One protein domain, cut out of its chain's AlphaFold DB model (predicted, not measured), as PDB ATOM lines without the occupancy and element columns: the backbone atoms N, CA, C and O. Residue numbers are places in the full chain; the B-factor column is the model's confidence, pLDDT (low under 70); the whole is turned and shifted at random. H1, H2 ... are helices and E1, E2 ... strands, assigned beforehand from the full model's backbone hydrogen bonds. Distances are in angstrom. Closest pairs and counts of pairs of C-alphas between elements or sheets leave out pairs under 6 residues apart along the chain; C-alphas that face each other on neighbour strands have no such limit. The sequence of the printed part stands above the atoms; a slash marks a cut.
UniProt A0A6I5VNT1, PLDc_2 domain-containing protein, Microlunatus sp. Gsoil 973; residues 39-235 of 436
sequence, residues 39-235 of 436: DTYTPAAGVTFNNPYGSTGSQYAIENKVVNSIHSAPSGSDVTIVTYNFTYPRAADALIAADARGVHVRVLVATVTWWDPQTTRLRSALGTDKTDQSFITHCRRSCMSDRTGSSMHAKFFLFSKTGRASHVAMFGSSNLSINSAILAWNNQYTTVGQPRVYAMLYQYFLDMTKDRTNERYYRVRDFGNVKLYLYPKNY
ATOM      1  N   ASP A  39      30.455 -66.788 -28.620       78.50
ATOM      2  CA  ASP A  39      29.387 -67.460 -29.349       78.50
ATOM      3  C   ASP A  39      29.608 -67.283 -30.869       78.50
ATOM      4  O   ASP A  39      30.366 -66.421 -31.322       78.50
ATOM      5  N   THR A  40      28.955 -68.121 -31.672       87.69
ATOM      6  CA  THR A  40      29.041 -68.155 -33.143       87.69
ATOM      7  C   THR A  40      27.741 -67.716 -33.827       87.69
ATOM      8  O   THR A  40      27.592 -67.830 -35.053       87.69
ATOM      9  N   TYR A  41      26.793 -67.177 -33.056       96.50
ATOM     10  CA  TYR A  41      25.499 -66.731 -33.552       96.50
ATOM     11  C   TYR A  41      25.643 -65.712 -34.687       96.50
ATOM     12  O   TYR A  41      26.289 -64.673 -34.577       96.50
ATOM     13  N   THR A  42      24.988 -66.006 -35.809       97.12
ATOM     14  CA  THR A  42      24.894 -65.097 -36.955       97.12
ATOM     15  C   THR A  42      23.432 -64.671 -37.116       97.12
ATOM     16  O   THR A  42      22.595 -65.522 -37.431       97.12
ATOM     17  N   PRO A  43      23.083 -63.385 -36.918       96.62
ATOM     18  CA  PRO A  43      21.695 -62.945 -36.977       96.62
ATOM     19  C   PRO A  43      21.120 -63.070 -38.388       96.62
ATOM     20  O   PRO A  43      21.684 -62.561 -39.355       96.62
ATOM     21  N   ALA A  44      19.939 -63.677 -38.500       94.88
ATOM     22  CA  ALA A  44      19.201 -63.716 -39.758       94.88
ATOM     23  C   ALA A  44      18.657 -62.325 -40.132       94.88
ATOM     24  O   ALA A  44      18.110 -61.608 -39.281       94.88
ATOM     25  N   ALA A  45      18.758 -61.954 -41.411       93.75
ATOM     26  CA  ALA A  45      18.103 -60.767 -41.953       93.75
ATOM     27  C   ALA A  45      16.568 -60.918 -41.955       93.75
ATOM     28  O   ALA A  45      16.037 -62.026 -41.933       93.75
ATOM     29  N   GLY A  46      15.848 -59.795 -42.010       87.56
ATOM     30  CA  GLY A  46      14.386 -59.760 -42.067       87.56
ATOM     31  C   GLY A  46      13.713 -59.385 -40.746       87.56
ATOM     32  O   GLY A  46      14.331 -58.806 -39.850       87.56
ATOM     33  N   VAL A  47      12.408 -59.660 -40.661       83.00
ATOM     34  CA  VAL A  47      11.566 -59.270 -39.520       83.00
ATOM     35  C   VAL A  47      11.643 -60.314 -38.410       83.00
ATOM     36  O   VAL A  47      11.521 -61.508 -38.659       83.00
ATOM     37  N   THR A  48      11.763 -59.843 -37.175       85.94
ATOM     38  CA  THR A  48      11.575 -60.630 -35.957       85.94
ATOM     39  C   THR A  48      10.459 -59.996 -35.135       85.94
ATOM     40  O   THR A  48      10.387 -58.772 -35.022       85.94
ATOM     41  N   PHE A  49       9.599 -60.835 -34.574       84.19
ATOM     42  CA  PHE A  49       8.549 -60.457 -33.640       84.19
ATOM     43  C   PHE A  49       8.777 -61.177 -32.325       84.19
ATOM     44  O   PHE A  49       9.259 -62.311 -32.335       84.19
ATOM     45  N   ASN A  50       8.382 -60.554 -31.223       85.62
ATOM     46  CA  ASN A  50       8.136 -61.298 -30.000       85.62
ATOM     47  C   ASN A  50       6.656 -61.689 -29.892       85.62
ATOM     48  O   ASN A  50       5.800 -61.140 -30.587       85.62
ATOM     49  N   ASN A  51       6.370 -62.629 -28.996       81.25
ATOM     50  CA  ASN A  51       5.021 -62.951 -28.556       81.25
ATOM     51  C   ASN A  51       4.969 -62.855 -27.022       81.25
ATOM     52  O   ASN A  51       5.475 -63.770 -26.365       81.25
ATOM     53  N   PRO A  52       4.362 -61.799 -26.445       77.50
ATOM     54  CA  PRO A  52       4.280 -61.628 -24.995       77.50
ATOM     55  C   PRO A  52       3.460 -62.736 -24.304       77.50
ATOM     56  O   PRO A  52       3.636 -62.965 -23.111       77.50
ATOM     57  N   TYR A  53       2.618 -63.469 -25.043       78.25
ATOM     58  CA  TYR A  53       1.828 -64.602 -24.538       78.25
ATOM     59  C   TYR A  53       2.455 -65.971 -24.826       78.25
ATOM     60  O   TYR A  53       1.859 -67.001 -24.519       78.25
ATOM     61  N   GLY A  54       3.615 -65.999 -25.483       82.31
ATOM     62  CA  GLY A  54       4.314 -67.236 -25.801       82.31
ATOM     63  C   GLY A  54       5.208 -67.717 -24.659       82.31
ATOM     64  O   GLY A  54       5.206 -67.178 -23.555       82.31
ATOM     65  N   SER A  55       6.036 -68.716 -24.964       94.06
ATOM     66  CA  SER A  55       7.134 -69.136 -24.087       94.06
ATOM     67  C   SER A  55       8.105 -67.985 -23.807       94.06
ATOM     68  O   SER A  55       8.195 -67.042 -24.595       94.06
ATOM     69  N   THR A  56       8.928 -68.095 -22.761       93.94
ATOM     70  CA  THR A  56       9.990 -67.115 -22.460       93.94
ATOM     71  C   THR A  56      10.873 -66.822 -23.679       93.94
ATOM     72  O   THR A  56      11.186 -65.669 -23.965       93.94
ATOM     73  N   GLY A  57      11.222 -67.842 -24.469       94.19
ATOM     74  CA  GLY A  57      11.975 -67.651 -25.714       94.19
ATOM     75  C   GLY A  57      11.234 -66.795 -26.748       94.19
ATOM     76  O   GLY A  57      11.854 -65.979 -27.424       94.19
ATOM     77  N   SER A  58       9.908 -66.933 -26.827       87.44
ATOM     78  CA  SER A  58       9.056 -66.137 -27.718       87.44
ATOM     79  C   SER A  58       8.857 -64.708 -27.209       87.44
ATOM     80  O   SER A  58       8.849 -63.776 -28.011       87.44
ATOM     81  N   GLN A  59       8.726 -64.518 -25.894       88.81
ATOM     82  CA  GLN A  59       8.608 -63.198 -25.262       88.81
ATOM     83  C   GLN A  59       9.867 -62.357 -25.485       88.81
ATOM     84  O   GLN A  59       9.775 -61.192 -25.859       88.81
ATOM     85  N   TYR A  60      11.038 -62.968 -25.311       95.69
ATOM     86  CA  TYR A  60      12.339 -62.313 -25.449       95.69
ATOM     87  C   TYR A  60      12.970 -62.531 -26.831       95.69
ATOM     88  O   TYR A  60      14.179 -62.393 -26.980       95.69
ATOM     89  N   ALA A  61      12.200 -62.907 -27.858       96.06
ATOM     90  CA  ALA A  61      12.759 -63.272 -29.164       96.06
ATOM     91  C   ALA A  61      13.617 -62.152 -29.787       96.06
ATOM     92  O   ALA A  61      14.638 -62.423 -30.421       96.06
ATOM     93  N   ILE A  62      13.224 -60.888 -29.591       94.69
ATOM     94  CA  ILE A  62      13.960 -59.725 -30.102       94.69
ATOM     95  C   ILE A  62      15.192 -59.445 -29.234       94.69
ATOM     96  O   ILE A  62      16.294 -59.291 -29.759       94.69
ATOM     97  N   GLU A  63      15.026 -59.424 -27.916       96.81
ATOM     98  CA  GLU A  63      16.087 -59.153 -26.948       96.81
ATOM     99  C   GLU A  63      17.181 -60.225 -27.016       96.81
ATOM    100  O   GLU A  63      18.358 -59.885 -27.094       96.81
ATOM    101  N   ASN A  64      16.808 -61.506 -27.086       97.62
ATOM    102  CA  ASN A  64      17.735 -62.627 -27.253       97.62
ATOM    103  C   ASN A  64      18.512 -62.517 -28.570       97.62
ATOM    104  O   ASN A  64      19.713 -62.752 -28.589       97.62
ATOM    105  N   LYS A  65      17.866 -62.105 -29.669       98.12
ATOM    106  CA  LYS A  65      18.563 -61.876 -30.945       98.12
ATOM    107  C   LYS A  65      19.642 -60.798 -30.819       98.12
ATOM    108  O   LYS A  65      20.733 -60.966 -31.364       98.12
ATOM    109  N   VAL A  66      19.354 -59.708 -30.106       98.44
ATOM    110  CA  VAL A  66      20.335 -58.643 -29.845       98.44
ATOM    111  C   VAL A  66      21.447 -59.149 -28.921       98.44
ATOM    112  O   VAL A  66      22.615 -59.007 -29.266       98.44
ATOM    113  N   VAL A  67      21.108 -59.799 -27.802       98.50
ATOM    114  CA  VAL A  67      22.071 -60.347 -26.827       98.50
ATOM    115  C   VAL A  67      23.010 -61.373 -27.462       98.50
ATOM    116  O   VAL A  67      24.224 -61.238 -27.338       98.50
ATOM    117  N   ASN A  68      22.490 -62.332 -28.227       98.44
ATOM    118  CA  ASN A  68      23.316 -63.323 -28.923       98.44
ATOM    119  C   ASN A  68      24.243 -62.662 -29.958       98.44
ATOM    120  O   ASN A  68      25.378 -63.095 -30.153       98.44
ATOM    121  N   SER A  69      23.794 -61.569 -30.588       98.62
ATOM    122  CA  SER A  69      24.641 -60.795 -31.503       98.62
ATOM    123  C   SER A  69      25.765 -60.054 -30.768       98.62
ATOM    124  O   SER A  69      26.863 -59.951 -31.308       98.62
ATOM    125  N   ILE A  70      25.521 -59.579 -29.539       98.69
ATOM    126  CA  ILE A  70      26.547 -58.965 -28.676       98.69
ATOM    127  C   ILE A  70      27.574 -60.017 -28.236       98.69
ATOM    128  O   ILE A  70      28.774 -59.774 -28.327       98.69
ATOM    129  N   HIS A  71      27.128 -61.205 -27.815       98.31
ATOM    130  CA  HIS A  71      28.033 -62.310 -27.465       98.31
ATOM    131  C   HIS A  71      28.918 -62.741 -28.639       98.31
ATOM    132  O   HIS A  71      30.092 -63.055 -28.450       98.31
ATOM    133  N   SER A  72      28.374 -62.691 -29.855       98.25
ATOM    134  CA  SER A  72      29.075 -63.104 -31.073       98.25
ATOM    135  C   SER A  72      29.885 -61.982 -31.738       98.25
ATOM    136  O   SER A  72      30.400 -62.172 -32.841       98.25
ATOM    137  N   ALA A  73      29.979 -60.799 -31.123       98.31
ATOM    138  CA  ALA A  73      30.833 -59.716 -31.604       98.31
ATOM    139  C   ALA A  73      32.304 -60.010 -31.231       98.31
ATOM    140  O   ALA A  73      32.593 -60.187 -30.043       98.31
ATOM    141  N   PRO A  74      33.228 -60.099 -32.209       97.00
ATOM    142  CA  PRO A  74      34.642 -60.339 -31.927       97.00
ATOM    143  C   PRO A  74      35.341 -59.074 -31.416       97.00
ATOM    144  O   PRO A  74      34.903 -57.957 -31.709       97.00
ATOM    145  N   SER A  75      36.454 -59.243 -30.702       97.75
ATOM    146  CA  SER A  75      37.325 -58.137 -30.279       97.75
ATOM    147  C   SER A  75      37.712 -57.217 -31.450       97.75
ATOM    148  O   SER A  75      37.834 -57.663 -32.597       97.75
ATOM    149  N   GLY A  76      37.850 -55.918 -31.179       97.75
ATOM    150  CA  GLY A  76      38.123 -54.870 -32.168       97.75
ATOM    151  C   GLY A  76      36.929 -54.485 -33.051       97.75
ATOM    152  O   GLY A  76      37.042 -53.569 -33.866       97.75
ATOM    153  N   SER A  77      35.779 -55.155 -32.912       98.56
ATOM    154  CA  SER A  77      34.543 -54.772 -33.602       98.56
ATOM    155  C   SER A  77      33.736 -53.739 -32.809       98.56
ATOM    156  O   SER A  77      33.836 -53.638 -31.592       98.56
ATOM    157  N   ASP A  78      32.911 -52.961 -33.506       98.88
ATOM    158  CA  ASP A  78      31.977 -52.005 -32.907       98.88
ATOM    159  C   ASP A  78      30.577 -52.587 -32.660       98.88
ATOM    160  O   ASP A  78      29.964 -53.168 -33.569       98.88
ATOM    161  N   VAL A  79      30.034 -52.283 -31.478       98.94
ATOM    162  CA  VAL A  79      28.624 -52.435 -31.098       98.94
ATOM    163  C   VAL A  79      28.070 -51.062 -30.722       98.94
ATOM    164  O   VAL A  79      28.517 -50.439 -29.764       98.94
ATOM    165  N   THR A  80      27.085 -50.561 -31.472       98.94
ATOM    166  CA  THR A  80      26.425 -49.273 -31.185       98.94
ATOM    167  C   THR A  80      24.940 -49.471 -30.928       98.94
ATOM    168  O   THR A  80      24.226 -50.019 -31.767       98.94
ATOM    169  N   ILE A  81      24.452 -48.994 -29.786       98.75
ATOM    170  CA  ILE A  81      23.076 -49.184 -29.333       98.75
ATOM    171  C   ILE A  81      22.415 -47.840 -29.071       98.75
ATOM    172  O   ILE A  81      22.935 -46.994 -28.350       98.75
ATOM    173  N   VAL A  82      21.209 -47.681 -29.607       98.19
ATOM    174  CA  VAL A  82      20.274 -46.623 -29.237       98.19
ATOM    175  C   VAL A  82      19.006 -47.275 -28.731       98.19
ATOM    176  O   VAL A  82      18.422 -48.099 -29.432       98.19
ATOM    177  N   THR A  83      18.558 -46.909 -27.534       95.81
ATOM    178  CA  THR A  83      17.294 -47.404 -26.979       95.81
ATOM    179  C   THR A  83      16.653 -46.367 -26.067       95.81
ATOM    180  O   THR A  83      17.348 -45.613 -25.399       95.81
ATOM    181  N   TYR A  84      15.320 -46.312 -26.012       91.75
ATOM    182  CA  TYR A  84      14.651 -45.394 -25.086       91.75
ATOM    183  C   TYR A  84      14.712 -45.936 -23.661       91.75
ATOM    184  O   TYR A  84      15.240 -45.254 -22.799       91.75
ATOM    185  N   ASN A  85      14.252 -47.172 -23.442       91.12
ATOM    186  CA  ASN A  85      14.391 -47.857 -22.157       91.12
ATOM    187  C   ASN A  85      15.548 -48.859 -22.183       91.12
ATOM    188  O   ASN A  85      15.739 -49.563 -23.180       91.12
ATOM    189  N   PHE A  86      16.266 -48.972 -21.067       95.38
ATOM    190  CA  PHE A  86      17.315 -49.971 -20.875       95.38
ATOM    191  C   PHE A  86      17.210 -50.585 -19.476       95.38
ATOM    192  O   PHE A  86      17.776 -50.086 -18.510       95.38
ATOM    193  N   THR A  87      16.437 -51.664 -19.362       93.75
ATOM    194  CA  THR A  87      16.191 -52.336 -18.073       93.75
ATOM    195  C   THR A  87      16.413 -53.840 -18.125       93.75
ATOM    196  O   THR A  87      16.178 -54.513 -17.128       93.75
ATOM    197  N   TYR A  88      16.850 -54.390 -19.262       95.81
ATOM    198  CA  TYR A  88      17.076 -55.825 -19.404       95.81
ATOM    199  C   TYR A  88      18.472 -56.230 -18.893       95.81
ATOM    200  O   TYR A  88      19.459 -55.878 -19.542       95.81
ATOM    201  N   PRO A  89      18.592 -56.983 -17.777       97.06
ATOM    202  CA  PRO A  89      19.891 -57.251 -17.154       97.06
ATOM    203  C   PRO A  89      20.852 -58.023 -18.060       97.06
ATOM    204  O   PRO A  89      22.005 -57.631 -18.190       97.06
ATOM    205  N   ARG A  90      20.352 -59.027 -18.795       97.62
ATOM    206  CA  ARG A  90      21.176 -59.831 -19.714       97.62
ATOM    207  C   ARG A  90      21.804 -59.003 -20.836       97.62
ATOM    208  O   ARG A  90      22.884 -59.339 -21.303       97.62
ATOM    209  N   ALA A  91      21.154 -57.917 -21.264       98.00
ATOM    210  CA  ALA A  91      21.768 -56.999 -22.220       98.00
ATOM    211  C   ALA A  91      22.897 -56.181 -21.582       98.00
ATOM    212  O   ALA A  91      23.913 -55.967 -22.233       98.00
ATOM    213  N   ALA A  92      22.748 -55.750 -20.326       98.50
ATOM    214  CA  ALA A  92      23.824 -55.071 -19.606       98.50
ATOM    215  C   ALA A  92      25.025 -56.004 -19.406       98.50
ATOM    216  O   ALA A  92      26.141 -55.628 -19.748       98.50
ATOM    217  N   ASP A  93      24.782 -57.238 -18.954       98.69
ATOM    218  CA  ASP A  93      25.825 -58.252 -18.760       98.69
ATOM    219  C   ASP A  93      26.584 -58.529 -20.062       98.69
ATOM    220  O   ASP A  93      27.813 -58.507 -20.087       98.69
ATOM    221  N   ALA A  94      25.856 -58.721 -21.169       98.69
ATOM    222  CA  ALA A  94      26.457 -58.991 -22.470       98.69
ATOM    223  C   ALA A  94      27.327 -57.829 -22.972       98.69
ATOM    224  O   ALA A  94      28.386 -58.075 -23.546       98.69
ATOM    225  N   LEU A  95      26.904 -56.578 -22.760       98.81
ATOM    226  CA  LEU A  95      27.654 -55.390 -23.180       98.81
ATOM    227  C   LEU A  95      28.921 -55.185 -22.351       98.81
ATOM    228  O   LEU A  95      29.970 -54.926 -22.929       98.81
ATOM    229  N   ILE A  96      28.837 -55.351 -21.029       98.81
ATOM    230  CA  ILE A  96      30.002 -55.279 -20.133       98.81
ATOM    231  C   ILE A  96      31.009 -56.369 -20.504       98.81
ATOM    232  O   ILE A  96      32.196 -56.100 -20.644       98.81
ATOM    233  N   ALA A  97      30.530 -57.594 -20.729       98.56
ATOM    234  CA  ALA A  97      31.390 -58.688 -21.152       98.56
ATOM    235  C   ALA A  97      32.005 -58.442 -22.539       98.56
ATOM    236  O   ALA A  97      33.131 -58.856 -22.781       98.56
ATOM    237  N   ALA A  98      31.278 -57.817 -23.470       98.62
ATOM    238  CA  ALA A  98      31.810 -57.485 -24.791       98.62
ATOM    239  C   ALA A  98      32.934 -56.445 -24.703       98.62
ATOM    240  O   ALA A  98      33.986 -56.650 -25.304       98.62
ATOM    241  N   ASP A  99      32.737 -55.388 -23.918       98.62
ATOM    242  CA  ASP A  99      33.759 -54.371 -23.667       98.62
ATOM    243  C   ASP A  99      35.018 -54.967 -23.024       98.62
ATOM    244  O   ASP A  99      36.121 -54.772 -23.528       98.62
ATOM    245  N   ALA A 100      34.850 -55.830 -22.015       98.00
ATOM    246  CA  ALA A 100      35.962 -56.545 -21.385       98.00
ATOM    247  C   ALA A 100      36.762 -57.433 -22.365       98.00
ATOM    248  O   ALA A 100      37.954 -57.646 -22.161       98.00
ATOM    249  N   ARG A 101      36.136 -57.923 -23.449       96.31
ATOM    250  CA  ARG A 101      36.806 -58.671 -24.534       96.31
ATOM    251  C   ARG A 101      37.454 -57.769 -25.595       96.31
ATOM    252  O   ARG A 101      38.040 -58.270 -26.556       96.31
ATOM    253  N   GLY A 102      37.334 -56.447 -25.479       97.94
ATOM    254  CA  GLY A 102      37.864 -55.472 -26.437       97.94
ATOM    255  C   GLY A 102      36.918 -55.129 -27.593       97.94
ATOM    256  O   GLY A 102      37.372 -54.705 -28.653       97.94
ATOM    257  N   VAL A 103      35.607 -55.339 -27.443       98.75
ATOM    258  CA  VAL A 103      34.598 -54.802 -28.375       98.75
ATOM    259  C   VAL A 103      34.357 -53.327 -28.045       98.75
ATOM    260  O   VAL A 103      34.154 -52.986 -26.888       98.75
ATOM    261  N   HIS A 104      34.295 -52.446 -29.044       98.81
ATOM    262  CA  HIS A 104      33.992 -51.029 -28.817       98.81
ATOM    263  C   HIS A 104      32.481 -50.832 -28.619       98.81
ATOM    264  O   HIS A 104      31.700 -50.898 -29.580       98.81
ATOM    265  N   VAL A 105      32.049 -50.590 -27.382       98.94
ATOM    266  CA  VAL A 105      30.632 -50.545 -26.997       98.94
ATOM    267  C   VAL A 105      30.151 -49.111 -26.790       98.94
ATOM    268  O   VAL A 105      30.495 -48.451 -25.816       98.94
ATOM    269  N   ARG A 106      29.260 -48.633 -27.666       98.88
ATOM    270  CA  ARG A 106      28.700 -47.271 -27.605       98.88
ATOM    271  C   ARG A 106      27.198 -47.309 -27.376       98.88
ATOM    272  O   ARG A 106      26.459 -47.843 -28.200       98.88
ATOM    273  N   VAL A 107      26.721 -46.713 -26.287       98.81
ATOM    274  CA  VAL A 107      25.303 -46.776 -25.897       98.81
ATOM    275  C   VAL A 107      24.718 -45.375 -25.715       98.81
ATOM    276  O   VAL A 107      25.250 -44.553 -24.975       98.81
ATOM    277  N   LEU A 108      23.586 -45.104 -26.365       98.38
ATOM    278  CA  LEU A 108      22.763 -43.914 -26.149       98.38
ATOM    279  C   LEU A 108      21.392 -44.328 -25.606       98.38
ATOM    280  O   LEU A 108      20.619 -45.006 -26.290       98.38
ATOM    281  N   VAL A 109      21.078 -43.871 -24.396       97.12
ATOM    282  CA  VAL A 109      19.772 -44.078 -23.753       97.12
ATOM    283  C   VAL A 109      18.959 -42.789 -23.689       97.12
ATOM    284  O   VAL A 109      19.497 -41.686 -23.835       97.12
ATOM    285  N   ALA A 110      17.647 -42.899 -23.469       92.25
ATOM    286  CA  ALA A 110      16.853 -41.718 -23.162       92.25
ATOM    287  C   ALA A 110      17.221 -41.175 -21.775       92.25
ATOM    288  O   ALA A 110      17.525 -41.926 -20.850       92.25
ATOM    289  N   THR A 111      17.132 -39.856 -21.605       92.31
ATOM    290  CA  THR A 111      17.438 -39.161 -20.343       92.31
ATOM    291  C   THR A 111      16.667 -39.737 -19.158       92.31
ATOM    292  O   THR A 111      17.210 -39.859 -18.065       92.31
ATOM    293  N   VAL A 112      15.413 -40.134 -19.388       88.94
ATOM    294  CA  VAL A 112      14.519 -40.668 -18.351       88.94
ATOM    295  C   VAL A 112      14.985 -42.002 -17.768       88.94
ATOM    296  O   VAL A 112      14.598 -42.317 -16.654       88.94
ATOM    297  N   THR A 113      15.821 -42.763 -18.482       91.06
ATOM    298  CA  THR A 113      16.369 -44.048 -18.015       91.06
ATOM    299  C   THR A 113      17.853 -43.956 -17.679       91.06
ATOM    300  O   THR A 113      18.524 -44.977 -17.517       91.06
ATOM    301  N   TRP A 114      18.410 -42.740 -17.597       95.44
ATOM    302  CA  TRP A 114      19.836 -42.548 -17.325       95.44
ATOM    303  C   TRP A 114      20.260 -43.072 -15.939       95.44
ATOM    304  O   TRP A 114      21.414 -43.443 -15.729       95.44
ATOM    305  N   TRP A 115      19.315 -43.112 -15.000       95.12
ATOM    306  CA  TRP A 115      19.542 -43.411 -13.585       95.12
ATOM    307  C   TRP A 115      19.086 -44.831 -13.228       95.12
ATOM    308  O   TRP A 115      19.234 -45.256 -12.086       95.12
ATOM    309  N   ASP A 116      18.555 -45.577 -14.199       95.56
ATOM    310  CA  ASP A 116      18.112 -46.949 -13.983       95.56
ATOM    311  C   ASP A 116      19.301 -47.848 -13.599       95.56
ATOM    312  O   ASP A 116      20.433 -47.603 -14.042       95.56
ATOM    313  N   PRO A 117      19.075 -48.931 -12.829       97.75
ATOM    314  CA  PRO A 117      20.153 -49.800 -12.360       97.75
ATOM    315  C   PRO A 117      21.056 -50.320 -13.483       97.75
ATOM    316  O   PRO A 117      22.277 -50.290 -13.362       97.75
ATOM    317  N   GLN A 118      20.480 -50.738 -14.615       97.69
ATOM    318  CA  GLN A 118      21.259 -51.293 -15.727       97.69
ATOM    319  C   GLN A 118      22.085 -50.223 -16.452       97.69
ATOM    320  O   GLN A 118      23.223 -50.480 -16.836       97.69
ATOM    321  N   THR A 119      21.559 -49.002 -16.581       97.69
ATOM    322  CA  THR A 119      22.325 -47.869 -17.115       97.69
ATOM    323  C   THR A 119      23.466 -47.488 -16.176       97.69
ATOM    324  O   THR A 119      24.573 -47.219 -16.632       97.69
ATOM    325  N   THR A 120      23.231 -47.514 -14.862       98.38
ATOM    326  CA  THR A 120      24.268 -47.260 -13.852       98.38
ATOM    327  C   THR A 120      25.401 -48.281 -13.947       98.38
ATOM    328  O   THR A 120      26.563 -47.886 -13.974       98.38
ATOM    329  N   ARG A 121      25.082 -49.570 -14.116       98.50
ATOM    330  CA  ARG A 121      26.089 -50.622 -14.342       98.50
ATOM    331  C   ARG A 121      26.940 -50.358 -15.585       98.50
ATOM    332  O   ARG A 121      28.160 -50.449 -15.511       98.50
ATOM    333  N   LEU A 122      26.315 -49.977 -16.704       98.44
ATOM    334  CA  LEU A 122      27.056 -49.626 -17.920       98.44
ATOM    335  C   LEU A 122      27.924 -48.381 -17.742       98.44
ATOM    336  O   LEU A 122      29.019 -48.339 -18.281       98.44
ATOM    337  N   ARG A 123      27.479 -47.380 -16.976       98.25
ATOM    338  CA  ARG A 123      28.300 -46.194 -16.685       98.25
ATOM    339  C   ARG A 123      29.553 -46.549 -15.895       98.25
ATOM    340  O   ARG A 123      30.599 -45.976 -16.164       98.25
ATOM    341  N   SER A 124      29.435 -47.461 -14.932       98.38
ATOM    342  CA  SER A 124      30.577 -47.934 -14.147       98.38
ATOM    343  C   SER A 124      31.568 -48.740 -14.985       98.38
ATOM    344  O   SER A 124      32.762 -48.625 -14.747       98.38
ATOM    345  N   ALA A 125      31.088 -49.535 -15.944       98.25
ATOM    346  CA  ALA A 125      31.943 -50.377 -16.779       98.25
ATOM    347  C   ALA A 125      32.557 -49.627 -17.972       98.25
ATOM    348  O   ALA A 125      33.757 -49.700 -18.180       98.25
ATOM    349  N   LEU A 126      31.736 -48.898 -18.736       98.50
ATOM    350  CA  LEU A 126      32.131 -48.281 -20.007       98.50
ATOM    351  C   LEU A 126      32.614 -46.833 -19.859       98.50
ATOM    352  O   LEU A 126      33.164 -46.274 -20.796       98.50
ATOM    353  N   GLY A 127      32.301 -46.168 -18.745       98.44
ATOM    354  CA  GLY A 127      32.489 -44.726 -18.617       98.44
ATOM    355  C   GLY A 127      31.497 -43.892 -19.443       98.44
ATOM    356  O   GLY A 127      30.530 -44.386 -20.038       98.44
ATOM    357  N   THR A 128      31.695 -42.572 -19.422       98.19
ATOM    358  CA  THR A 128      30.805 -41.598 -20.086       98.19
ATOM    359  C   THR A 128      31.535 -40.616 -20.999       98.19
ATOM    360  O   THR A 128      30.908 -39.681 -21.508       98.19
ATOM    361  N   ASP A 129      32.846 -40.785 -21.175       97.69
ATOM    362  CA  ASP A 129      33.627 -39.960 -22.087       97.69
ATOM    363  C   ASP A 129      33.358 -40.404 -23.527       97.69
ATOM    364  O   ASP A 129      33.583 -41.542 -23.911       97.69
ATOM    365  N   LYS A 130      32.839 -39.493 -24.349       96.25
ATOM    366  CA  LYS A 130      32.490 -39.799 -25.744       96.25
ATOM    367  C   LYS A 130      33.714 -39.882 -26.663       96.25
ATOM    368  O   LYS A 130      33.534 -40.144 -27.853       96.25
ATOM    369  N   THR A 131      34.906 -39.570 -26.157       96.31
ATOM    370  CA  THR A 131      36.172 -39.713 -26.886       96.31
ATOM    371  C   THR A 131      36.743 -41.128 -26.787       96.31
ATOM    372  O   THR A 131      37.506 -41.522 -27.669       96.31
ATOM    373  N   ASP A 132      36.290 -41.913 -25.808       97.44
ATOM    374  CA  ASP A 132      36.664 -43.313 -25.655       97.44
ATOM    375  C   ASP A 132      36.017 -44.202 -26.728       97.44
ATOM    376  O   ASP A 132      34.987 -43.885 -27.340       97.44
ATOM    377  N   GLN A 133      36.631 -45.363 -26.967       97.12
ATOM    378  CA  GLN A 133      36.085 -46.364 -27.886       97.12
ATOM    379  C   GLN A 133      34.756 -46.935 -27.376       97.12
ATOM    380  O   GLN A 133      33.841 -47.161 -28.180       97.12
ATOM    381  N   SER A 134      34.650 -47.098 -26.058       98.81
ATOM    382  CA  SER A 134      33.457 -47.541 -25.352       98.81
ATOM    383  C   SER A 134      32.939 -46.438 -24.444       98.81
ATOM    384  O   SER A 134      33.715 -45.786 -23.761       98.81
ATOM    385  N   PHE A 135      31.628 -46.208 -24.455       98.81
ATOM    386  CA  PHE A 135      30.977 -45.250 -23.567       98.81
ATOM    387  C   PHE A 135      29.467 -45.455 -23.528       98.81
ATOM    388  O   PHE A 135      28.838 -45.933 -24.480       98.81
ATOM    389  N   ILE A 136      28.849 -44.963 -22.458       98.69
ATOM    390  CA  ILE A 136      27.408 -44.741 -22.403       98.69
ATOM    391  C   ILE A 136      27.079 -43.265 -22.203       98.69
ATOM    392  O   ILE A 136      27.720 -42.537 -21.445       98.69
ATOM    393  N   THR A 137      26.042 -42.796 -22.890       97.81
ATOM    394  CA  THR A 137      25.604 -41.408 -22.806       97.81
ATOM    395  C   THR A 137      24.088 -41.268 -22.919       97.81
ATOM    396  O   THR A 137      23.357 -42.201 -23.254       97.81
ATOM    397  N   HIS A 138      23.614 -40.066 -22.624       95.94
ATOM    398  CA  HIS A 138      22.257 -39.606 -22.872       95.94
ATOM    399  C   HIS A 138      22.330 -38.156 -23.349       95.94
ATOM    400  O   HIS A 138      23.314 -37.452 -23.114       95.94
ATOM    401  N   CYS A 139      21.270 -37.685 -23.991       92.06
ATOM    402  CA  CYS A 139      21.149 -36.269 -24.315       92.06
ATOM    403  C   CYS A 139      20.601 -35.495 -23.125       92.06
ATOM    404  O   CYS A 139      19.574 -35.869 -22.561       92.06
ATOM    405  N   ARG A 140      21.255 -34.399 -22.757       87.25
ATOM    406  CA  ARG A 140      20.786 -33.490 -21.707       87.25
ATOM    407  C   ARG A 140      19.838 -32.442 -22.272       87.25
ATOM    408  O   ARG A 140      18.910 -32.034 -21.584       87.25
ATOM    409  N   ARG A 141      20.065 -32.017 -23.519       81.69
ATOM    410  CA  ARG A 141      19.336 -30.915 -24.144       81.69
ATOM    411  C   ARG A 141      18.280 -31.379 -25.137       81.69
ATOM    412  O   ARG A 141      17.113 -31.047 -24.971       81.69
ATOM    413  N   SER A 142      18.673 -32.057 -26.215       84.69
ATOM    414  CA  SER A 142      17.804 -32.149 -27.394       84.69
ATOM    415  C   SER A 142      17.727 -33.533 -28.026       84.69
ATOM    416  O   SER A 142      16.648 -33.919 -28.477       84.69
ATOM    417  N   CYS A 143      18.829 -34.291 -28.120       88.00
ATOM    418  CA  CYS A 143      18.858 -35.506 -28.957       88.00
ATOM    419  C   CYS A 143      18.233 -35.266 -30.351       88.00
ATOM    420  O   CYS A 143      17.468 -36.070 -30.887       88.00
ATOM    421  N   MET A 144      18.571 -34.098 -30.902       83.75
ATOM    422  CA  MET A 144      18.098 -33.444 -32.121       83.75
ATOM    423  C   MET A 144      16.824 -32.589 -32.021       83.75
ATOM    424  O   MET A 144      16.497 -31.932 -33.000       83.75
ATOM    425  N   SER A 145      16.138 -32.465 -30.880       87.69
ATOM    426  CA  SER A 145      15.036 -31.496 -30.702       87.69
ATOM    427  C   SER A 145      14.769 -31.164 -29.228       87.69
ATOM    428  O   SER A 145      14.345 -32.043 -28.489       87.69
ATOM    429  N   ASP A 146      14.898 -29.895 -28.824       88.31
ATOM    430  CA  ASP A 146      14.615 -29.406 -27.455       88.31
ATOM    431  C   ASP A 146      13.186 -28.860 -27.282       88.31
ATOM    432  O   ASP A 146      12.783 -28.488 -26.183       88.31
ATOM    433  N   ARG A 147      12.373 -28.868 -28.348       85.19
ATOM    434  CA  ARG A 147      10.944 -28.531 -28.258       85.19
ATOM    435  C   ARG A 147      10.238 -29.377 -27.200       85.19
ATOM    436  O   ARG A 147      10.364 -30.607 -27.220       85.19
ATOM    437  N   THR A 148       9.394 -28.743 -26.391       82.19
ATOM    438  CA  THR A 148       8.552 -29.397 -25.381       82.19
ATOM    439  C   THR A 148       7.846 -30.636 -25.935       82.19
ATOM    440  O   THR A 148       7.255 -30.612 -27.017       82.19
ATOM    441  N   GLY A 149       7.929 -31.746 -25.196       74.69
ATOM    442  CA  GLY A 149       7.375 -33.043 -25.601       74.69
ATOM    443  C   GLY A 149       8.248 -33.844 -26.576       74.69
ATOM    444  O   GLY A 149       7.841 -34.921 -27.018       74.69
ATOM    445  N   SER A 150       9.443 -33.356 -26.926       80.69
ATOM    446  CA  SER A 150      10.436 -34.139 -27.665       80.69
ATOM    447  C   SER A 150      11.145 -35.126 -26.745       80.69
ATOM    448  O   SER A 150      11.420 -34.840 -25.586       80.69
ATOM    449  N   SER A 151      11.440 -36.308 -27.276       82.62
ATOM    450  CA  SER A 151      12.210 -37.328 -26.577       82.62
ATOM    451  C   SER A 151      12.925 -38.211 -27.596       82.62
ATOM    452  O   SER A 151      12.372 -38.487 -28.668       82.62
ATOM    453  N   MET A 152      14.141 -38.655 -27.267       89.62
ATOM    454  CA  MET A 152      14.871 -39.645 -28.055       89.62
ATOM    455  C   MET A 152      14.139 -40.976 -27.959       89.62
ATOM    456  O   MET A 152      14.280 -41.702 -26.988       89.62
ATOM    457  N   HIS A 153      13.312 -41.286 -28.952       88.19
ATOM    458  CA  HIS A 153      12.524 -42.512 -28.956       88.19
ATOM    459  C   HIS A 153      13.006 -43.505 -30.019       88.19
ATOM    460  O   HIS A 153      12.269 -44.429 -30.340       88.19
ATOM    461  N   ALA A 154      14.218 -43.361 -30.558       90.56
ATOM    462  CA  ALA A 154      14.789 -44.321 -31.498       90.56
ATOM    463  C   ALA A 154      15.206 -45.625 -30.792       90.56
ATOM    464  O   ALA A 154      15.556 -45.615 -29.613       90.56
ATOM    465  N   LYS A 155      15.121 -46.749 -31.513       94.12
ATOM    466  CA  LYS A 155      15.648 -48.054 -31.105       94.12
ATOM    467  C   LYS A 155      16.340 -48.700 -32.285       94.12
ATOM    468  O   LYS A 155      15.676 -49.058 -33.265       94.12
ATOM    469  N   PHE A 156      17.656 -48.800 -32.201       97.38
ATOM    470  CA  PHE A 156      18.448 -49.533 -33.170       97.38
ATOM    471  C   PHE A 156      19.753 -50.040 -32.559       97.38
ATOM    472  O   PHE A 156      20.301 -49.438 -31.640       97.38
ATOM    473  N   PHE A 157      20.237 -51.154 -33.092       98.75
ATOM    474  CA  PHE A 157      21.402 -51.897 -32.634       98.75
ATOM    475  C   PHE A 157      22.260 -52.203 -33.857       98.75
ATOM    476  O   PHE A 157      21.782 -52.797 -34.830       98.75
ATOM    477  N   LEU A 158      23.500 -51.737 -33.836       98.94
ATOM    478  CA  LEU A 158      24.438 -51.832 -34.940       98.94
ATOM    479  C   LEU A 158      25.613 -52.701 -34.519       98.94
ATOM    480  O   LEU A 158      26.171 -52.494 -33.443       98.94
ATOM    481  N   PHE A 159      25.997 -53.624 -35.391       98.88
ATOM    482  CA  PHE A 159      27.168 -54.476 -35.220       98.88
ATOM    483  C   PHE A 159      28.018 -54.375 -36.482       98.88
ATOM    484  O   PHE A 159      27.562 -54.738 -37.574       98.88
ATOM    485  N   SER A 160      29.243 -53.870 -36.354       98.75
ATOM    486  CA  SER A 160      30.197 -53.866 -37.474       98.75
ATOM    487  C   SER A 160      30.517 -55.304 -37.913       98.75
ATOM    488  O   SER A 160      30.552 -55.594 -39.113       98.75
ATOM    489  N   LYS A 161      30.624 -56.222 -36.940       98.44
ATOM    490  CA  LYS A 161      30.775 -57.670 -37.107       98.44
ATOM    491  C   LYS A 161      30.049 -58.409 -35.973       98.44
ATOM    492  O   LYS A 161      30.124 -58.003 -34.822       98.44
ATOM    493  N   THR A 162      29.340 -59.489 -36.299       97.94
ATOM    494  CA  THR A 162      28.750 -60.416 -35.318       97.94
ATOM    495  C   THR A 162      28.565 -61.796 -35.952       97.94
ATOM    496  O   THR A 162      27.987 -61.925 -37.040       97.94
ATOM    497  N   GLY A 163      29.146 -62.826 -35.333       96.38
ATOM    498  CA  GLY A 163      29.308 -64.139 -35.952       96.38
ATOM    499  C   GLY A 163      29.959 -64.009 -37.332       96.38
ATOM    500  O   GLY A 163      30.981 -63.344 -37.510       96.38
ATOM    501  N   ARG A 164      29.329 -64.582 -38.364       96.12
ATOM    502  CA  ARG A 164      29.807 -64.455 -39.754       96.12
ATOM    503  C   ARG A 164      29.365 -63.157 -40.439       96.12
ATOM    504  O   ARG A 164      29.976 -62.757 -41.431       96.12
ATOM    505  N   ALA A 165      28.356 -62.466 -39.913       98.00
ATOM    506  CA  ALA A 165      27.760 -61.286 -40.529       98.00
ATOM    507  C   ALA A 165      28.577 -60.008 -40.276       98.00
ATOM    508  O   ALA A 165      29.141 -59.826 -39.200       98.00
ATOM    509  N   SER A 166      28.609 -59.103 -41.256       98.31
ATOM    510  CA  SER A 166      29.150 -57.744 -41.118       98.31
ATOM    511  C   SER A 166      28.085 -56.696 -41.435       98.31
ATOM    512  O   SER A 166      27.105 -56.994 -42.124       98.31
ATOM    513  N   HIS A 167      28.277 -55.471 -40.939       98.56
ATOM    514  CA  HIS A 167      27.383 -54.330 -41.171       98.56
ATOM    515  C   HIS A 167      25.915 -54.672 -40.893       98.56
ATOM    516  O   HIS A 167      25.037 -54.522 -41.754       98.56
ATOM    517  N   VAL A 168      25.670 -55.196 -39.694       98.75
ATOM    518  CA  VAL A 168      24.336 -55.576 -39.244       98.75
ATOM    519  C   VAL A 168      23.673 -54.358 -38.624       98.75
ATOM    520  O   VAL A 168      24.223 -53.747 -37.711       98.75
ATOM    521  N   ALA A 169      22.475 -54.025 -39.095       98.44
ATOM    522  CA  ALA A 169      21.626 -53.040 -38.441       98.44
ATOM    523  C   ALA A 169      20.278 -53.657 -38.097       98.44
ATOM    524  O   ALA A 169      19.557 -54.142 -38.973       98.44
ATOM    525  N   MET A 170      19.943 -53.609 -36.815       97.56
ATOM    526  CA  MET A 170      18.672 -54.023 -36.253       97.56
ATOM    527  C   MET A 170      17.927 -52.776 -35.798       97.56
ATOM    528  O   MET A 170      18.456 -52.020 -34.998       97.56
ATOM    529  N   PHE A 171      16.720 -52.521 -36.284       93.62
ATOM    530  CA  PHE A 171      15.941 -51.350 -35.870       93.62
ATOM    531  C   PHE A 171      14.470 -51.717 -35.746       93.62
ATOM    532  O   PHE A 171      13.936 -52.518 -36.518       93.62
ATOM    533  N   GLY A 172      13.831 -51.193 -34.708       86.94
ATOM    534  CA  GLY A 172      12.676 -51.859 -34.129       86.94
ATOM    535  C   GLY A 172      11.773 -50.949 -33.330       86.94
ATOM    536  O   GLY A 172      12.122 -49.809 -33.038       86.94
ATOM    537  N   SER A 173      10.629 -51.488 -32.933       83.19
ATOM    538  CA  SER A 173       9.851 -50.924 -31.841       83.19
ATOM    539  C   SER A 173      10.407 -51.327 -30.473       83.19
ATOM    540  O   SER A 173      10.216 -50.577 -29.520       83.19
ATOM    541  N   SER A 174      11.079 -52.480 -30.347       85.62
ATOM    542  CA  SER A 174      11.478 -52.992 -29.027       85.62
ATOM    543  C   SER A 174      12.586 -52.165 -28.391       85.62
ATOM    544  O   SER A 174      13.579 -51.836 -29.039       85.62
ATOM    545  N   ASN A 175      12.427 -51.870 -27.101       90.38
ATOM    546  CA  ASN A 175      13.520 -51.426 -26.244       90.38
ATOM    547  C   ASN A 175      14.251 -52.644 -25.673       90.38
ATOM    548  O   ASN A 175      13.641 -53.696 -25.513       90.38
ATOM    549  N   LEU A 176      15.487 -52.474 -25.203       92.88
ATOM    550  CA  LEU A 176      16.156 -53.486 -24.371       92.88
ATOM    551  C   LEU A 176      15.642 -53.436 -22.924       92.88
ATOM    552  O   LEU A 176      16.328 -53.011 -21.995       92.88
ATOM    553  N   SER A 177      14.386 -53.833 -22.734       92.31
ATOM    554  CA  SER A 177      13.698 -53.778 -21.440       92.31
ATOM    555  C   SER A 177      12.801 -54.989 -21.236       92.31
ATOM    556  O   SER A 177      12.146 -55.433 -22.177       92.31
ATOM    557  N   ILE A 178      12.688 -55.441 -19.987       90.31
ATOM    558  CA  ILE A 178      11.804 -56.548 -19.583       90.31
ATOM    559  C   ILE A 178      10.358 -56.289 -20.034       90.31
ATOM    560  O   ILE A 178       9.719 -57.144 -20.644       90.31
ATOM    561  N   ASN A 179       9.870 -55.064 -19.829       86.12
ATOM    562  CA  ASN A 179       8.500 -54.696 -20.184       86.12
ATOM    563  C   ASN A 179       8.253 -54.669 -21.700       86.12
ATOM    564  O   ASN A 179       7.119 -54.834 -22.132       86.12
ATOM    565  N   SER A 180       9.282 -54.469 -22.530       85.00
ATOM    566  CA  SER A 180       9.096 -54.612 -23.983       85.00
ATOM    567  C   SER A 180       8.939 -56.082 -24.385       85.00
ATOM    568  O   SER A 180       8.162 -56.378 -25.287       85.00
ATOM    569  N   ALA A 181       9.597 -57.005 -23.687       87.50
ATOM    570  CA  ALA A 181       9.525 -58.428 -23.996       87.50
ATOM    571  C   ALA A 181       8.211 -59.078 -23.528       87.50
ATOM    572  O   ALA A 181       7.532 -59.745 -24.309       87.50
ATOM    573  N   ILE A 182       7.832 -58.887 -22.259       84.94
ATOM    574  CA  ILE A 182       6.768 -59.704 -21.640       84.94
ATOM    575  C   ILE A 182       5.380 -59.049 -21.686       84.94
ATOM    576  O   ILE A 182       4.379 -59.709 -21.432       84.94
ATOM    577  N   LEU A 183       5.299 -57.755 -22.014       77.19
ATOM    578  CA  LEU A 183       4.063 -56.963 -21.879       77.19
ATOM    579  C   LEU A 183       3.643 -56.245 -23.158       77.19
ATOM    580  O   LEU A 183       2.626 -55.537 -23.195       77.19
ATOM    581  N   ALA A 184       4.463 -56.367 -24.195       75.44
ATOM    582  CA  ALA A 184       4.306 -55.609 -25.410       75.44
ATOM    583  C   ALA A 184       4.512 -56.494 -26.628       75.44
ATOM    584  O   ALA A 184       5.458 -57.274 -26.687       75.44
ATOM    585  N   TRP A 185       3.660 -56.316 -27.630       78.88
ATOM    586  CA  TRP A 185       3.996 -56.773 -28.968       78.88
ATOM    587  C   TRP A 185       5.022 -55.801 -29.547       78.88
ATOM    588  O   TRP A 185       4.851 -54.578 -29.505       78.88
ATOM    589  N   ASN A 186       6.092 -56.353 -30.101       82.56
ATOM    590  CA  ASN A 186       7.201 -55.636 -30.699       82.56
ATOM    591  C   ASN A 186       7.654 -56.311 -31.985       82.56
ATOM    592  O   ASN A 186       7.456 -57.505 -32.211       82.56
ATOM    593  N   ASN A 187       8.293 -55.516 -32.830       82.94
ATOM    594  CA  ASN A 187       8.918 -55.991 -34.040       82.94
ATOM    595  C   ASN A 187      10.274 -55.320 -34.255       82.94
ATOM    596  O   ASN A 187      10.514 -54.183 -33.845       82.94
ATOM    597  N   GLN A 188      11.152 -56.027 -34.950       86.44
ATOM    598  CA  GLN A 188      12.477 -55.565 -35.326       86.44
ATOM    599  C   GLN A 188      12.766 -55.989 -36.759       86.44
ATOM    600  O   GLN A 188      12.496 -57.128 -37.133       86.44
ATOM    601  N   TYR A 189      13.333 -55.094 -37.561       90.81
ATOM    602  CA  TYR A 189      13.871 -55.431 -38.872       90.81
ATOM    603  C   TYR A 189      15.395 -55.506 -38.795       90.81
ATOM    604  O   TYR A 189      16.033 -54.630 -38.215       90.81
ATOM    605  N   THR A 190      15.975 -56.566 -39.349       95.56
ATOM    606  CA  THR A 190      17.422 -56.803 -39.382       95.56
ATOM    607  C   THR A 190      17.926 -56.749 -40.816       95.56
ATOM    608  O   THR A 190      17.438 -57.467 -41.685       95.56
ATOM    609  N   THR A 191      18.935 -55.923 -41.052       96.31
ATOM    610  CA  THR A 191      19.743 -55.930 -42.273       96.31
ATOM    611  C   THR A 191      21.095 -56.561 -41.973       96.31
ATOM    612  O   THR A 191      21.614 -56.385 -40.874       96.31
ATOM    613  N   VAL A 192      21.647 -57.296 -42.936       97.56
ATOM    614  CA  VAL A 192      22.969 -57.932 -42.865       97.56
ATOM    615  C   VAL A 192      23.720 -57.586 -44.145       97.56
ATOM    616  O   VAL A 192      23.108 -57.569 -45.212       97.56
ATOM    617  N   GLY A 193      25.019 -57.292 -44.047       97.44
ATOM    618  CA  GLY A 193      25.853 -56.970 -45.206       97.44
ATOM    619  C   GLY A 193      25.474 -55.650 -45.882       97.44
ATOM    620  O   GLY A 193      25.674 -55.502 -47.083       97.44
ATOM    621  N   GLN A 194      24.897 -54.697 -45.137       96.50
ATOM    622  CA  GLN A 194      24.414 -53.426 -45.684       96.50
ATOM    623  C   GLN A 194      25.190 -52.223 -45.122       96.50
ATOM    624  O   GLN A 194      24.659 -51.478 -44.291       96.50
ATOM    625  N   PRO A 195      26.428 -51.970 -45.596       97.81
ATOM    626  CA  PRO A 195      27.293 -50.917 -45.053       97.81
ATOM    627  C   PRO A 195      26.674 -49.520 -45.148       97.81
ATOM    628  O   PRO A 195      26.846 -48.706 -44.247       97.81
ATOM    629  N   ARG A 196      25.883 -49.240 -46.192       98.00
ATOM    630  CA  ARG A 196      25.212 -47.939 -46.356       98.00
ATOM    631  C   ARG A 196      24.083 -47.710 -45.340       98.00
ATOM    632  O   ARG A 196      23.933 -46.591 -44.852       98.00
ATOM    633  N   VAL A 197      23.319 -48.752 -44.995       96.56
ATOM    634  CA  VAL A 197      22.285 -48.686 -43.944       96.56
ATOM    635  C   VAL A 197      22.948 -48.521 -42.577       96.56
ATOM    636  O   VAL A 197      22.564 -47.635 -41.814       96.56
ATOM    637  N   TYR A 198      23.977 -49.331 -42.308       98.50
ATOM    638  CA  TYR A 198      24.788 -49.258 -41.093       98.50
ATOM    639  C   TYR A 198      25.363 -47.850 -40.886       98.50
ATOM    640  O   TYR A 198      25.104 -47.222 -39.862       98.50
ATOM    641  N   ALA A 199      26.063 -47.311 -41.890       98.44
ATOM    642  CA  ALA A 199      26.697 -45.997 -41.820       98.44
ATOM    643  C   ALA A 199      25.680 -44.866 -41.607       98.44
ATOM    644  O   ALA A 199      25.936 -43.946 -40.835       98.44
ATOM    645  N   MET A 200      24.502 -44.938 -42.238       97.88
ATOM    646  CA  MET A 200      23.448 -43.937 -42.052       97.88
ATOM    647  C   MET A 200      22.923 -43.913 -40.607       97.88
ATOM    648  O   MET A 200      22.718 -42.837 -40.044       97.88
ATOM    649  N   LEU A 201      22.697 -45.083 -40.000       98.25
ATOM    650  CA  LEU A 201      22.238 -45.179 -38.610       98.25
ATOM    651  C   LEU A 201      23.348 -44.828 -37.613       98.25
ATOM    652  O   LEU A 201      23.070 -44.186 -36.603       98.25
ATOM    653  N   TYR A 202      24.600 -45.174 -37.914       98.69
ATOM    654  CA  TYR A 202      25.743 -44.759 -37.106       98.69
ATOM    655  C   TYR A 202      25.932 -43.236 -37.140       98.69
ATOM    656  O   TYR A 202      26.059 -42.603 -36.096       98.69
ATOM    657  N   GLN A 203      25.819 -42.608 -38.316       98.31
ATOM    658  CA  GLN A 203      25.828 -41.147 -38.421       98.31
ATOM    659  C   GLN A 203      24.674 -40.519 -37.631       98.31
ATOM    660  O   GLN A 203      24.858 -39.483 -36.997       98.31
ATOM    661  N   TYR A 204      23.499 -41.154 -37.619       97.75
ATOM    662  CA  TYR A 204      22.374 -40.683 -36.815       97.75
ATOM    663  C   TYR A 204      22.652 -40.758 -35.312       97.75
ATOM    664  O   TYR A 204      22.330 -39.813 -34.592       97.75
ATOM    665  N   PHE A 205      23.293 -41.833 -34.845       98.19
ATOM    666  CA  PHE A 205      23.805 -41.930 -33.478       98.19
ATOM    667  C   PHE A 205      24.762 -40.774 -33.161       98.19
ATOM    668  O   PHE A 205      24.513 -40.038 -32.209       98.19
ATOM    669  N   LEU A 206      25.788 -40.558 -33.993       97.38
ATOM    670  CA  LEU A 206      26.758 -39.471 -33.809       97.38
ATOM    671  C   LEU A 206      26.094 -38.093 -33.798       97.38
ATOM    672  O   LEU A 206      26.485 -37.203 -33.046       97.38
ATOM    673  N   ASP A 207      25.087 -37.892 -34.642       96.81
ATOM    674  CA  ASP A 207      24.364 -36.633 -34.685       96.81
ATOM    675  C   ASP A 207      23.537 -36.418 -33.409       96.81
ATOM    676  O   ASP A 207      23.586 -35.327 -32.844       96.81
ATOM    677  N   MET A 208      22.855 -37.451 -32.899       95.94
ATOM    678  CA  MET A 208      22.134 -37.373 -31.623       95.94
ATOM    679  C   MET A 208      23.072 -37.105 -30.440       95.94
ATOM    680  O   MET A 208      22.760 -36.258 -29.604       95.94
ATOM    681  N   THR A 209      24.236 -37.760 -30.374       96.00
ATOM    682  CA  THR A 209      25.184 -37.620 -29.250       96.00
ATOM    683  C   THR A 209      25.933 -36.287 -29.225       96.00
ATOM    684  O   THR A 209      26.550 -35.950 -28.208       96.00
ATOM    685  N   LYS A 210      25.842 -35.469 -30.286       95.44
ATOM    686  CA  LYS A 210      26.243 -34.049 -30.237       95.44
ATOM    687  C   LYS A 210      25.380 -33.243 -29.269       95.44
ATOM    688  O   LYS A 210      25.833 -32.201 -28.808       95.44
ATOM    689  N   ASP A 211      24.162 -33.708 -28.982       94.12
ATOM    690  CA  ASP A 211      23.194 -33.068 -28.089       94.12
ATOM    691  C   ASP A 211      22.886 -31.604 -28.461       94.12
ATOM    692  O   ASP A 211      22.735 -30.715 -27.623       94.12
ATOM    693  N   ARG A 212      22.813 -31.340 -29.770       92.94
ATOM    694  CA  ARG A 212      22.493 -30.024 -30.330       92.94
ATOM    695  C   ARG A 212      21.185 -30.089 -31.091       92.94
ATOM    696  O   ARG A 212      20.911 -31.043 -31.811       92.94
ATOM    697  N   THR A 213      20.344 -29.077 -30.912       92.38
ATOM    698  CA  THR A 213      19.078 -28.967 -31.642       92.38
ATOM    699  C   THR A 213      19.344 -28.814 -33.134       92.38
ATOM    700  O   THR A 213      20.145 -27.980 -33.550       92.38
ATOM    701  N   ASN A 214      18.649 -29.609 -33.946       91.56
ATOM    702  CA  ASN A 214      18.641 -29.459 -35.393       91.56
ATOM    703  C   ASN A 214      17.244 -29.776 -35.926       91.56
ATOM    704  O   ASN A 214      16.917 -30.906 -36.283       91.56
ATOM    705  N   GLU A 215      16.403 -28.753 -36.003       82.69
ATOM    706  CA  GLU A 215      15.012 -28.910 -36.433       82.69
ATOM    707  C   GLU A 215      14.866 -29.217 -37.931       82.69
ATOM    708  O   GLU A 215      13.809 -29.664 -38.379       82.69
ATOM    709  N   ARG A 216      15.939 -29.010 -38.705       88.56
ATOM    710  CA  ARG A 216      16.019 -29.310 -40.140       88.56
ATOM    711  C   ARG A 216      16.633 -30.686 -40.410       88.56
ATOM    712  O   ARG A 216      16.976 -30.979 -41.551       88.56
ATOM    713  N   TYR A 217      16.782 -31.528 -39.384       91.19
ATOM    714  CA  TYR A 217      17.502 -32.788 -39.527       91.19
ATOM    715  C   TYR A 217      16.838 -33.768 -40.490       91.19
ATOM    716  O   TYR A 217      17.569 -34.504 -41.134       91.19
ATOM    717  N   TYR A 218      15.501 -33.797 -40.566       90.94
ATOM    718  CA  TYR A 218      14.719 -34.838 -41.241       90.94
ATOM    719  C   TYR A 218      15.384 -35.410 -42.499       90.94
ATOM    720  O   TYR A 218      15.503 -34.729 -43.518       90.94
ATOM    721  N   ARG A 219      15.785 -36.685 -42.437       91.19
ATOM    722  CA  ARG A 219      16.430 -37.382 -43.560       91.19
ATOM    723  C   ARG A 219      15.586 -38.552 -44.011       91.19
ATOM    724  O   ARG A 219      15.133 -39.354 -43.197       91.19
ATOM    725  N   VAL A 220      15.456 -38.685 -45.325       88.88
ATOM    726  CA  VAL A 220      14.889 -39.871 -45.962       88.88
ATOM    727  C   VAL A 220      15.932 -40.456 -46.896       88.88
ATOM    728  O   VAL A 220      16.532 -39.737 -47.705       88.88
ATOM    729  N   ARG A 221      16.171 -41.758 -46.763       89.81
ATOM    730  CA  ARG A 221      17.071 -42.505 -47.643       89.81
ATOM    731  C   ARG A 221      16.454 -43.845 -48.000       89.81
ATOM    732  O   ARG A 221      15.932 -44.543 -47.133       89.81
ATOM    733  N   ASP A 222      16.506 -44.158 -49.286       88.50
ATOM    734  CA  ASP A 222      16.054 -45.415 -49.863       88.50
ATOM    735  C   ASP A 222      17.286 -46.247 -50.233       88.50
ATOM    736  O   ASP A 222      18.156 -45.773 -50.963       88.50
ATOM    737  N   PHE A 223      17.371 -47.456 -49.690       87.44
ATOM    738  CA  PHE A 223      18.431 -48.428 -49.954       87.44
ATOM    739  C   PHE A 223      17.903 -49.625 -50.766       87.44
ATOM    740  O   PHE A 223      18.535 -50.677 -50.818       87.44
ATOM    741  N   GLY A 224      16.729 -49.491 -51.390       83.81
ATOM    742  CA  GLY A 224      16.078 -50.527 -52.188       83.81
ATOM    743  C   GLY A 224      15.223 -51.461 -51.335       83.81
ATOM    744  O   GLY A 224      13.998 -51.449 -51.439       83.81
ATOM    745  N   ASN A 225      15.846 -52.264 -50.470       77.44
ATOM    746  CA  ASN A 225      15.116 -53.186 -49.587       77.44
ATOM    747  C   ASN A 225      14.689 -52.553 -48.251       77.44
ATOM    748  O   ASN A 225      13.826 -53.096 -47.562       77.44
ATOM    749  N   VAL A 226      15.273 -51.407 -47.891       83.44
ATOM    750  CA  VAL A 226      14.960 -50.647 -46.679       83.44
ATOM    751  C   VAL A 226      14.896 -49.163 -47.007       83.44
ATOM    752  O   VAL A 226      15.787 -48.616 -47.652       83.44
ATOM    753  N   LYS A 227      13.870 -48.488 -46.484       85.06
ATOM    754  CA  LYS A 227      13.745 -47.029 -46.507       85.06
ATOM    755  C   LYS A 227      13.750 -46.495 -45.083       85.06
ATOM    756  O   LYS A 227      12.907 -46.884 -44.277       85.06
ATOM    757  N   LEU A 228      14.694 -45.612 -44.778       87.06
ATOM    758  CA  LEU A 228      14.829 -44.996 -43.460       87.06
ATOM    759  C   LEU A 228      14.256 -43.582 -43.461       87.06
ATOM    760  O   LEU A 228      14.534 -42.789 -44.363       87.06
ATOM    761  N   TYR A 229      13.506 -43.273 -42.405       88.12
ATOM    762  CA  TYR A 229      12.983 -41.947 -42.092       88.12
ATOM    763  C   TYR A 229      13.542 -41.525 -40.732       88.12
ATOM    764  O   TYR A 229      13.135 -42.061 -39.700       88.12
ATOM    765  N   LEU A 230      14.497 -40.598 -40.725       90.06
ATOM    766  CA  LEU A 230      15.209 -40.176 -39.519       90.06
ATOM    767  C   LEU A 230      14.724 -38.802 -39.068       90.06
ATOM    768  O   LEU A 230      14.643 -37.870 -39.866       90.06
ATOM    769  N   TYR A 231      14.390 -38.696 -37.786       88.12
ATOM    770  CA  TYR A 231      13.746 -37.542 -37.159       88.12
ATOM    771  C   TYR A 231      14.767 -36.685 -36.391       88.12
ATOM    772  O   TYR A 231      15.839 -37.187 -36.056       88.12
ATOM    773  N   PRO A 232      14.458 -35.419 -36.055       87.81
ATOM    774  CA  PRO A 232      13.161 -34.728 -36.123       87.81
ATOM    775  C   PRO A 232      12.731 -34.256 -37.518       87.81
ATOM    776  O   PRO A 232      13.558 -33.917 -38.354       87.81
ATOM    777  N   LYS A 233      11.407 -34.147 -37.709       84.19
ATOM    778  CA  LYS A 233      10.733 -33.417 -38.797       84.19
ATOM    779  C   LYS A 233       9.877 -32.305 -38.190       84.19
ATOM    780  O   LYS A 233       9.310 -32.494 -37.110       84.19
ATOM    781  N   ASN A 234       9.747 -31.177 -38.888       72.06
ATOM    782  CA  ASN A 234       8.750 -30.163 -38.550       72.06
ATOM    783  C   ASN A 234       7.328 -30.749 -38.644       72.06
ATOM    784  O   ASN A 234       7.016 -31.526 -39.543       72.06
ATOM    785  N   TYR A 235       6.475 -30.381 -37.685       64.31
ATOM    786  CA  TYR A 235       5.199 -31.056 -37.404       64.31
ATOM    787  C   TYR A 235       4.149 -30.941 -38.522       64.31
ATOM    788  O   TYR A 235       3.235 -31.756 -38.577       64.31
TER     789      TYR A 235
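This is residues 39 to 235 of the 436 residues of the protein "PLDc_2 domain-containing protein" of Microlunatus sp. Gsoil 973 (UniProt A0A6I5VNT1). What does the model look like? A twisted sheet of seven strands makes the middle of three layers, with H2, H3 and H4 side by side over one face and H6 crossing the other. The small hairpin of E8 and E9 lies beside H6, and the short H1 and H5 lie near the first residues of H2. What is it made of? The printed part has 197 residues with six named helices and nine named strands, in the order E1 H1 H2 E2 H3 E3 H4 E4 E5 E6 H5 E7 H6 E8 E9; the class is mixed, helices and strands. The large sheet runs E1 E7 E6 E5 E2 E3 E4 and is mixed; the whole is compact, with a radius of gyration of the C-alphas of 15.7 A and spans of 41, 40 and 35 A.

Where do the first elements lie? E1, residues 46 to 49, begins at C-alpha 46 (14.386, -59.760, -42.067), before H1, 56 to 59, and H2, 61 to 71. Then come E2, 78 to 83, H3, 89 to 100, 16.6 A from first to last C-alpha, E3, 104 to 109, H4, 117 to 126, and E4, 135 to 138. What follows? E5, 156 to 162, E6, 165 to 172, 18.9 A long and bending by 51 degrees at residue 168, H5, 178 to 182, and E7, 187 to 191. H6, 195 to 209, is 20.8 A long; E8, 219 to 222, and E9, 227 to 230, end at C-alpha 230 (15.209, -40.176, -39.519).

How do the strands pair? E1 and E7 are antiparallel, with N 46 and O 190 at 2.8 A, and E5 and E6 form a hairpin, with N 157 and O 170 at 2.7 A. E2 and E3 are parallel, with N 81 and O 106 at 2.8 A; E2, H3, E3 and E3, H4, E4 are strand-helix-strand units, parallel neighbours with a helix between, with right-handed crossovers. Which helices touch? H2 touches H3 at a shallow tilt of 18 degrees, the same way, closest at the C-alphas of Val 67 and Ala 91, 5.7 A. H5 only just touches H2, with 3 pairs of C-alphas within 8 A, the closest being Glu 63 and Ala 181, 7.2 A. What is on the opposite face? H6 is there, at a height over the sheet of 8.7 A. In H2 to H6 every O i to N i+4 pair is within hydrogen-bond range; H1 is too short for one.

How large is it? The two C-alphas farthest apart are those of Thr 40 and Thr 148, 44.5 A. Are there cuts or long links? The printed part has no cut, and the link from E4 to E5, 17 residues, is long. Where is confidence low? Residue 235 is under 70, and the mean pLDDT of the printed part is 92.9.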